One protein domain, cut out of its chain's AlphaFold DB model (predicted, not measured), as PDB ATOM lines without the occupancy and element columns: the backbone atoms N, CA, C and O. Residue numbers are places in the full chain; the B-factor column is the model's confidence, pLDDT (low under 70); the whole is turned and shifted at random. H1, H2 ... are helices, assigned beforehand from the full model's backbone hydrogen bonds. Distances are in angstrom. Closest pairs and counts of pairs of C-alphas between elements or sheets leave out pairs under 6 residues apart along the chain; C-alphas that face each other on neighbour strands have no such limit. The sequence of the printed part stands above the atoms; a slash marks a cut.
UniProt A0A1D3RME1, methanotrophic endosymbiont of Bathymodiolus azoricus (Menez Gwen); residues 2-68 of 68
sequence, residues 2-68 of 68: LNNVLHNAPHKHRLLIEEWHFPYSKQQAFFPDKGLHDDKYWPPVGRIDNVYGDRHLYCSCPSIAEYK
ATOM      1  N   LEU A   2     136.145 161.784 139.852       83.12
ATOM      2  CA  LEU A   2     137.576 161.415 139.847       83.12
ATOM      3  C   LEU A   2     138.096 160.924 141.211       83.12
ATOM      4  O   LEU A   2     139.156 160.326 141.280       83.12
ATOM      5  N   ASN A   3     137.366 161.145 142.306       94.94
ATOM      6  CA  ASN A   3     137.847 160.801 143.643       94.94
ATOM      7  C   ASN A   3     137.310 159.433 144.094       94.94
ATOM      8  O   ASN A   3     136.271 159.356 144.746       94.94
ATOM      9  N   ASN A   4     137.977 158.350 143.684       96.38
ATOM     10  CA  ASN A   4     137.592 156.974 144.017       96.38
ATOM     11  C   ASN A   4     138.816 156.051 144.163       96.38
ATOM     12  O   ASN A   4     139.935 156.416 143.800       96.38
ATOM     13  N   VAL A   5     138.587 154.840 144.681       96.44
ATOM     14  CA  VAL A   5     139.644 153.860 144.987       96.44
ATOM     15  C   VAL A   5     140.491 153.468 143.772       96.44
ATOM     16  O   VAL A   5     141.695 153.302 143.916       96.44
ATOM     17  N   LEU A   6     139.901 153.370 142.578       96.25
ATOM     18  CA  LEU A   6     140.614 152.968 141.359       96.25
ATOM     19  C   LEU A   6     141.451 154.112 140.787       96.25
ATOM     20  O   LEU A   6     142.591 153.913 140.366       96.25
ATOM     21  N   HIS A   7     140.893 155.319 140.777       96.75
ATOM     22  CA  HIS A   7     141.580 156.494 140.255       96.75
ATOM     23  C   HIS A   7     142.785 156.874 141.124       96.75
ATOM     24  O   HIS A   7     143.850 157.209 140.609       96.75
ATOM     25  N   ASN A   8     142.641 156.747 142.444       96.31
ATOM     26  CA  ASN A   8     143.674 157.133 143.402       96.31
ATOM     27  C   ASN A   8     144.661 155.999 143.737       96.31
ATOM     28  O   ASN A   8     145.595 156.216 144.506       96.31
ATOM     29  N   ALA A   9     144.479 154.800 143.177       96.12
ATOM     30  CA  ALA A   9     145.451 153.719 143.303       96.12
ATOM     31  C   ALA A   9     146.765 154.054 142.557       96.12
ATOM     32  O   ALA A   9     146.725 154.753 141.533       96.12
ATOM     33  N   PRO A  10     147.917 153.509 142.990       96.69
ATOM     34  CA  PRO A  10     148.118 152.699 144.196       96.69
ATOM     35  C   PRO A  10     148.219 153.539 145.485       96.69
ATOM     36  O   PRO A  10     148.752 154.648 145.484       96.69
ATOM     37  N   HIS A  11     147.768 152.980 146.614       96.31
ATOM     38  CA  HIS A  11     147.861 153.622 147.932       96.31
ATOM     39  C   HIS A  11     149.166 153.241 148.644       96.31
ATOM     40  O   HIS A  11     149.315 152.129 149.146       96.31
ATOM     41  N   LYS A  12     150.119 154.179 148.689       95.81
ATOM     42  CA  LYS A  12     151.429 154.000 149.339       95.81
ATOM     43  C   LYS A  12     151.340 153.991 150.870       95.81
ATOM     44  O   LYS A  12     150.492 154.665 151.449       95.81
ATOM     45  N   HIS A  13     152.285 153.311 151.522       94.00
ATOM     46  CA  HIS A  13     152.352 153.152 152.985       94.00
ATOM     47  C   HIS A  13     152.327 154.480 153.769       94.00
ATOM     48  O   HIS A  13     151.751 154.546 154.851       94.00
ATOM     49  N   ARG A  14     152.875 155.570 153.214       94.12
ATOM     50  CA  ARG A  14     152.868 156.902 153.850       94.12
ATOM     51  C   ARG A  14     151.458 157.423 154.177       94.12
ATOM     52  O   ARG A  14     151.280 158.115 155.172       94.12
ATOM     53  N   LEU A  15     150.444 157.021 153.411       95.75
ATOM     54  CA  LEU A  15     149.048 157.399 153.656       95.75
ATOM     55  C   LEU A  15     148.471 156.818 154.967       95.75
ATOM     56  O   LEU A  15     147.383 157.209 155.394       95.75
ATOM     57  N   LEU A  16     149.170 155.880 155.619       93.31
ATOM     58  CA  LEU A  16     148.778 155.367 156.934       93.31
ATOM     59  C   LEU A  16     148.833 156.454 158.010       93.31
ATOM     60  O   LEU A  16     147.912 156.529 158.824       93.31
ATOM     61  N   ILE A  17     149.869 157.292 157.972       95.31
ATOM     62  CA  ILE A  17     150.146 158.323 158.984       95.31
ATOM     63  C   ILE A  17     149.606 159.707 158.606       95.31
ATOM     64  O   ILE A  17     149.512 160.577 159.463       95.31
ATOM     65  N   GLU A  18     149.250 159.914 157.338       95.06
ATOM     66  CA  GLU A  18     148.671 161.170 156.860       95.06
ATOM     67  C   GLU A  18     147.168 161.264 157.185       95.06
ATOM     68  O   GLU A  18     146.470 160.251 157.381       95.06
ATOM     69  N   GLU A  19     146.674 162.505 157.241       96.94
ATOM     70  CA  GLU A  19     145.250 162.799 157.381       96.94
ATOM     71  C   GLU A  19     144.472 162.245 156.178       96.94
ATOM     72  O   GLU A  19     144.943 162.217 155.038       96.94
ATOM     73  N   TRP A  20     143.273 161.728 156.444       96.56
ATOM     74  CA  TRP A  20     142.515 160.972 155.462       96.56
ATOM     75  C   TRP A  20     141.392 161.805 154.845       96.56
ATOM     76  O   TRP A  20     140.320 161.946 155.425       96.56
ATOM     77  N   HIS A  21     141.626 162.308 153.633       95.81
ATOM     78  CA  HIS A  21     140.687 163.183 152.914       95.81
ATOM     79  C   HIS A  21     139.899 162.480 151.794       95.81
ATOM     80  O   HIS A  21     139.237 163.127 150.982       95.81
ATOM     81  N   PHE A  22     139.988 161.151 151.698       96.25
ATOM     82  CA  PHE A  22     139.302 160.388 150.658       96.25
ATOM     83  C   PHE A  22     137.862 160.028 151.064       96.25
ATOM     84  O   PHE A  22     137.622 159.710 152.227       96.25
ATOM     85  N   PRO A  23     136.906 159.981 150.115       96.88
ATOM     86  CA  PRO A  23     135.498 159.665 150.378       96.88
ATOM     87  C   PRO A  23     135.238 158.155 150.555       96.88
ATOM     88  O   PRO A  23     134.114 157.687 150.417       96.88
ATOM     89  N   TYR A  24     136.287 157.376 150.802       96.62
ATOM     90  CA  TYR A  24     136.278 155.929 151.017       96.62
ATOM     91  C   TYR A  24     137.218 155.615 152.178       96.62
ATOM     92  O   TYR A  24     138.090 156.419 152.488       96.62
ATOM     93  N   SER A  25     137.077 154.471 152.838       96.25
ATOM     94  CA  SER A  25     137.861 154.169 154.040       96.25
ATOM     95  C   SER A  25     139.306 153.752 153.734       96.25
ATOM     96  O   SER A  25     139.619 153.235 152.658       96.25
ATOM     97  N   LYS A  26     140.195 153.889 154.731       94.94
ATOM     98  CA  LYS A  26     141.543 153.289 154.695       94.94
ATOM     99  C   LYS A  26     141.477 151.775 154.456       94.94
ATOM    100  O   LYS A  26     142.310 151.238 153.736       94.94
ATOM    101  N   GLN A  27     140.460 151.091 154.983       93.25
ATOM    102  CA  GLN A  27     140.259 149.662 154.742       93.25
ATOM    103  C   GLN A  27     139.970 149.363 153.265       93.25
ATOM    104  O   GLN A  27     140.591 148.467 152.710       93.25
ATOM    105  N   GLN A  28     139.103 150.137 152.603       94.56
ATOM    106  CA  GLN A  28     138.829 149.962 151.170       94.56
ATOM    107  C   GLN A  28     140.075 150.205 150.302       94.56
ATOM    108  O   GLN A  28     140.225 149.577 149.260       94.56
ATOM    109  N   ALA A  29     140.965 151.103 150.730       95.38
ATOM    110  CA  ALA A  29     142.216 151.398 150.037       95.38
ATOM    111  C   ALA A  29     143.301 150.330 150.258       95.38
ATOM    112  O   ALA A  29     143.923 149.857 149.308       95.38
ATOM    113  N   PHE A  30     143.548 149.955 151.514       93.88
ATOM    114  CA  PHE A  30     144.675 149.095 151.877       93.88
ATOM    115  C   PHE A  30     144.316 147.613 151.933       93.88
ATOM    116  O   PHE A  30     145.186 146.783 151.704       93.88
ATOM    117  N   PHE A  31     143.063 147.252 152.190       92.62
ATOM    118  CA  PHE A  31     142.638 145.861 152.347       92.62
ATOM    119  C   PHE A  31     141.307 145.597 151.620       92.62
ATOM    120  O   PHE A  31     140.299 145.299 152.263       92.62
ATOM    121  N   PRO A  32     141.278 145.739 150.278       91.06
ATOM    122  CA  PRO A  32     140.060 145.516 149.499       91.06
ATOM    123  C   PRO A  32     139.644 144.037 149.441       91.06
ATOM    124  O   PRO A  32     138.468 143.749 149.240       91.06
ATOM    125  N   ASP A  33     140.593 143.114 149.626       87.06
ATOM    126  CA  ASP A  33     140.360 141.673 149.704       87.06
ATOM    127  C   ASP A  33     140.533 141.169 151.146       87.06
ATOM    128  O   ASP A  33     141.410 141.639 151.874       87.06
ATOM    129  N   LYS A  34     139.699 140.203 151.545       78.44
ATOM    130  CA  LYS A  34     139.654 139.626 152.899       78.44
ATOM    131  C   LYS A  34     140.736 138.565 153.148       78.44
ATOM    132  O   LYS A  34     140.884 138.119 154.280       78.44
ATOM    133  N   GLY A  35     141.443 138.114 152.107       78.75
ATOM    134  CA  GLY A  35     142.430 137.028 152.197       78.75
ATOM    135  C   GLY A  35     143.889 137.465 152.381       78.75
ATOM    136  O   GLY A  35     144.728 136.629 152.692       78.75
ATOM    137  N   LEU A  36     144.211 138.750 152.193       68.19
ATOM    138  CA  LEU A  36     145.590 139.255 152.058       68.19
ATOM    139  C   LEU A  36     145.953 140.267 153.158       68.19
ATOM    140  O   LEU A  36     146.326 141.411 152.876       68.19
ATOM    141  N   HIS A  37     145.801 139.861 154.419       77.94
ATOM    142  CA  HIS A  37     146.078 140.728 155.571       77.94
ATOM    143  C   HIS A  37     147.487 140.547 156.147       77.94
ATOM    144  O   HIS A  37     148.134 141.550 156.446       77.94
ATOM    145  N   ASP A  38     147.970 139.306 156.254       84.50
ATOM    146  CA  ASP A  38     149.217 139.000 156.971       84.50
ATOM    147  C   ASP A  38     150.473 139.245 156.118       84.50
ATOM    148  O   ASP A  38     151.480 139.728 156.629       84.50
ATOM    149  N   ASP A  39     150.396 138.985 154.808       87.44
ATOM    150  CA  ASP A  39     151.486 139.205 153.844       87.44
ATOM    151  C   ASP A  39     151.128 140.311 152.840       87.44
ATOM    152  O   ASP A  39     150.952 140.119 151.632       87.44
ATOM    153  N   LYS A  40     150.905 141.511 153.378       89.06
ATOM    154  CA  LYS A  40     150.511 142.682 152.595       89.06
ATOM    155  C   LYS A  40     151.728 143.300 151.900       89.06
ATOM    156  O   LYS A  40     152.540 143.967 152.538       89.06
ATOM    157  N   TYR A  41     151.784 143.216 150.569       90.44
ATOM    158  CA  TYR A  41     152.710 144.042 149.788       90.44
ATOM    159  C   TYR A  41     152.277 145.517 149.786       90.44
ATOM    160  O   TYR A  41     151.123 145.851 149.487       90.44
ATOM    161  N   TRP A  42     153.228 146.406 150.073       92.88
ATOM    162  CA  TRP A  42     153.019 147.849 150.104       92.88
ATOM    163  C   TRP A  42     153.628 148.522 148.875       92.88
ATOM    164  O   TRP A  42     154.842 148.454 148.683       92.88
ATOM    165  N   PRO A  43     152.832 149.259 148.081       95.06
ATOM    166  CA  PRO A  43     153.380 150.129 147.055       95.06
ATOM    167  C   PRO A  43     154.338 151.158 147.689       95.06
ATOM    168  O   PRO A  43     153.939 151.877 148.618       95.06
ATOM    169  N   PRO A  44     155.599 151.254 147.228       95.06
ATOM    170  CA  PRO A  44     156.562 152.196 147.797       95.06
ATOM    171  C   PRO A  44     156.235 153.647 147.414       95.06
ATOM    172  O   PRO A  44     156.490 154.567 148.189       95.06
ATOM    173  N   VAL A  45     155.618 153.851 146.246       96.00
ATOM    174  CA  VAL A  45     155.248 155.158 145.692       96.00
ATOM    175  C   VAL A  45     153.793 155.175 145.217       96.00
ATOM    176  O   VAL A  45     153.144 154.136 145.113       96.00
ATOM    177  N   GLY A  46     153.274 156.382 144.971       95.19
ATOM    178  CA  GLY A  46     151.968 156.580 144.343       95.19
ATOM    179  C   GLY A  46     152.026 156.366 142.828       95.19
ATOM    180  O   GLY A  46     153.017 155.878 142.291       95.19
ATOM    181  N   ARG A  47     150.956 156.755 142.129       96.31
ATOM    182  CA  ARG A  47     150.902 156.696 140.663       96.31
ATOM    183  C   ARG A  47     152.007 157.559 140.046       96.31
ATOM    184  O   ARG A  47     152.196 158.697 140.465       96.31
ATOM    185  N   ILE A  48     152.709 157.005 139.061       96.94
ATOM    186  CA  ILE A  48     153.779 157.695 138.332       96.94
ATOM    187  C   ILE A  48     153.191 158.779 137.425       96.94
ATOM    188  O   ILE A  48     152.180 158.555 136.755       96.94
ATOM    189  N   ASP A  49     153.846 159.941 137.395       97.25
ATOM    190  CA  ASP A  49     153.603 160.978 136.396       97.25
ATOM    191  C   ASP A  49     154.482 160.719 135.165       97.25
ATOM    192  O   ASP A  49     155.664 161.061 135.128       97.25
ATOM    193  N   ASN A  50     153.888 160.081 134.159       97.00
ATOM    194  CA  ASN A  50     154.594 159.729 132.930       97.00
ATOM    195  C   ASN A  50     154.975 160.972 132.110       97.00
ATOM    196  O   ASN A  50     156.084 161.056 131.594       97.00
ATOM    197  N   VAL A  51     154.079 161.964 132.023       98.06
ATOM    198  CA  VAL A  51     154.290 163.153 131.181       98.06
ATOM    199  C   VAL A  51     155.417 164.014 131.737       98.06
ATOM    200  O   VAL A  51     156.186 164.591 130.968       98.06
ATOM    201  N   TYR A  52     155.535 164.105 133.064       97.31
ATOM    202  CA  TYR A  52     156.670 164.778 133.681       97.31
ATOM    203  C   TYR A  52     157.996 164.107 133.306       97.31
ATOM    204  O   TYR A  52     158.929 164.816 132.927       97.31
ATOM    205  N   GLY A  53     158.061 162.772 133.358       96.56
ATOM    206  CA  GLY A  53     159.255 162.003 132.991       96.56
ATOM    207  C   GLY A  53     159.665 162.192 131.529       96.56
ATOM    208  O   GLY A  53     160.833 162.458 131.255       96.56
ATOM    209  N   ASP A  54     158.703 162.163 130.605       97.19
ATOM    210  CA  ASP A  54     158.967 162.368 129.171       97.19
ATOM    211  C   ASP A  54     159.486 163.786 128.864       97.19
ATOM    212  O   ASP A  54     160.241 163.991 127.913       97.19
ATOM    213  N   ARG A  55     159.089 164.785 129.669       97.44
ATOM    214  CA  ARG A  55     159.520 166.188 129.525       97.44
ATOM    215  C   ARG A  55     160.835 166.507 130.242       97.44
ATOM    216  O   ARG A  55     161.490 167.477 129.866       97.44
ATOM    217  N   HIS A  56     161.216 165.723 131.250       94.25
ATOM    218  CA  HIS A  56     162.420 165.917 132.064       94.25
ATOM    219  C   HIS A  56     163.236 164.625 132.085       94.25
ATOM    220  O   HIS A  56     163.236 163.872 133.058       94.25
ATOM    221  N   LEU A  57     163.902 164.345 130.968       93.94
ATOM    222  CA  LEU A  57     164.577 163.074 130.758       93.94
ATOM    223  C   LEU A  57     165.843 162.951 131.622       93.94
ATOM    224  O   LEU A  57     166.882 163.534 131.311       93.94
ATOM    225  N   TYR A  58     165.765 162.127 132.667       92.25
ATOM    226  CA  TYR A  58     166.898 161.712 133.496       92.25
ATOM    227  C   TYR A  58     167.107 160.201 133.361       92.25
ATOM    228  O   TYR A  58     166.297 159.408 133.833       92.25
ATOM    229  N   CYS A  59     168.199 159.792 132.709       94.38
ATOM    230  CA  CYS A  59     168.515 158.376 132.457       94.38
ATOM    231  C   CYS A  59     169.748 157.868 133.222       94.38
ATOM    232  O   CYS A  59     170.183 156.738 133.016       94.38
ATOM    233  N   SER A  60     170.313 158.692 134.100       92.69
ATOM    234  CA  SER A  60     171.363 158.324 135.049       92.69
ATOM    235  C   SER A  60     170.892 158.623 136.466       92.69
ATOM    236  O   SER A  60     169.990 159.437 136.662       92.69
ATOM    237  N   CYS A  61     171.512 157.990 137.462       90.50
ATOM    238  CA  CYS A  61     171.231 158.320 138.853       90.50
ATOM    239  C   CYS A  61     171.496 159.819 139.085       90.50
ATOM    240  O   CYS A  61     172.603 160.272 138.776       90.50
ATOM    241  N   PRO A  62     170.519 160.585 139.603       86.38
ATOM    242  CA  PRO A  62     170.789 161.941 140.048       86.38
ATOM    243  C   PRO A  62     171.773 161.894 141.220       86.38
ATOM    244  O   PRO A  62     171.942 160.869 141.895       86.38
ATOM    245  N   SER A  63     172.481 162.993 141.435       88.19
ATOM    246  CA  SER A  63     173.454 163.089 142.516       88.19
ATOM    247  C   SER A  63     172.761 162.949 143.875       88.19
ATOM    248  O   SER A  63     171.635 163.402 144.071       88.19
ATOM    249  N   ILE A  64     173.451 162.372 144.863       86.50
ATOM    250  CA  ILE A  64     172.910 162.235 146.230       86.50
ATOM    251  C   ILE A  64     172.494 163.600 146.809       86.50
ATOM    252  O   ILE A  64     171.546 163.687 147.584       86.50
ATOM    253  N   ALA A  65     173.179 164.675 146.408       85.50
ATOM    254  CA  ALA A  65     172.882 166.033 146.847       85.50
ATOM    255  C   ALA A  65     171.493 166.533 146.407       85.50
ATOM    256  O   ALA A  65     170.926 167.377 147.096       85.50
ATOM    257  N   GLU A  66     170.943 166.006 145.310       78.12
ATOM    258  CA  GLU A  66     169.634 166.393 144.760       78.12
ATOM    259  C   GLU A  66     168.449 165.707 145.465       78.12
ATOM    260  O   GLU A  66     167.312 166.119 145.267       78.12
ATOM    261  N   TYR A  67     168.688 164.699 146.315       70.38
ATOM    262  CA  TYR A  67     167.644 164.004 147.089       70.38
ATOM    263  C   TYR A  67     167.297 164.681 148.433       70.38
ATOM    264  O   TYR A  67     166.592 164.081 149.248       70.38
ATOM    265  N   LYS A  68     167.838 165.876 148.696       49.81
ATOM    266  CA  LYS A  68     167.618 166.621 149.946       49.81
ATOM    267  C   LYS A  68     166.242 167.272 150.026       49.81
ATOM    268  O   LYS A  68     165.825 167.897 149.031       49.81
TER     269      LYS A  68
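Overview. This is residues 2 to 68 of the 68 residues of a protein of methanotrophic endosymbiont of Bathymodiolus azoricus (Menez Gwen) (UniProt A0A1D3RME1). With little regular structure, this model is a small coil of loops holding H1 and H2, from which a free arm, residues 49 to 68 with H3 and H4, sticks out. Residues 33 to 39 also stand free. Four short helices, H1 to H4 in chain order, hold 19 of the 67 printed residues: all helix, no named strand. The whole is loose, radius of gyration of the C-alphas 15.5 A, spanning 41 by 29 by 22 A.

Along the chain. Find C-alpha 13 at (152.352, 153.152, 152.985); there H1, residues 13 to 16, begins, 5.8 A long. H2 is residues 26 to 30, 5.9 A. H3, residues 50 to 55, runs 8.8 A. H4, residues 64 to 67, 5.6 A, ends at (167.644, 164.004, 147.089).

Arrangement. Look at Leu 16 and Lys 26: their C-alphas, the closest of H1 and H2, are 7.9 A apart, close but not clearly touching. H3 and H4 are apart. In H2 and H3 every O i to N i+4 pair is within hydrogen-bond range; H1 and H4 are too short for one.

Size, cuts and confidence. The C-alphas farthest apart, Lys 34 and Ala 65, are 42.9 A apart. The printed part has no cut. The link from H2 to H3, 19 residues, is long. Residues 36 and 68 are under pLDDT 70.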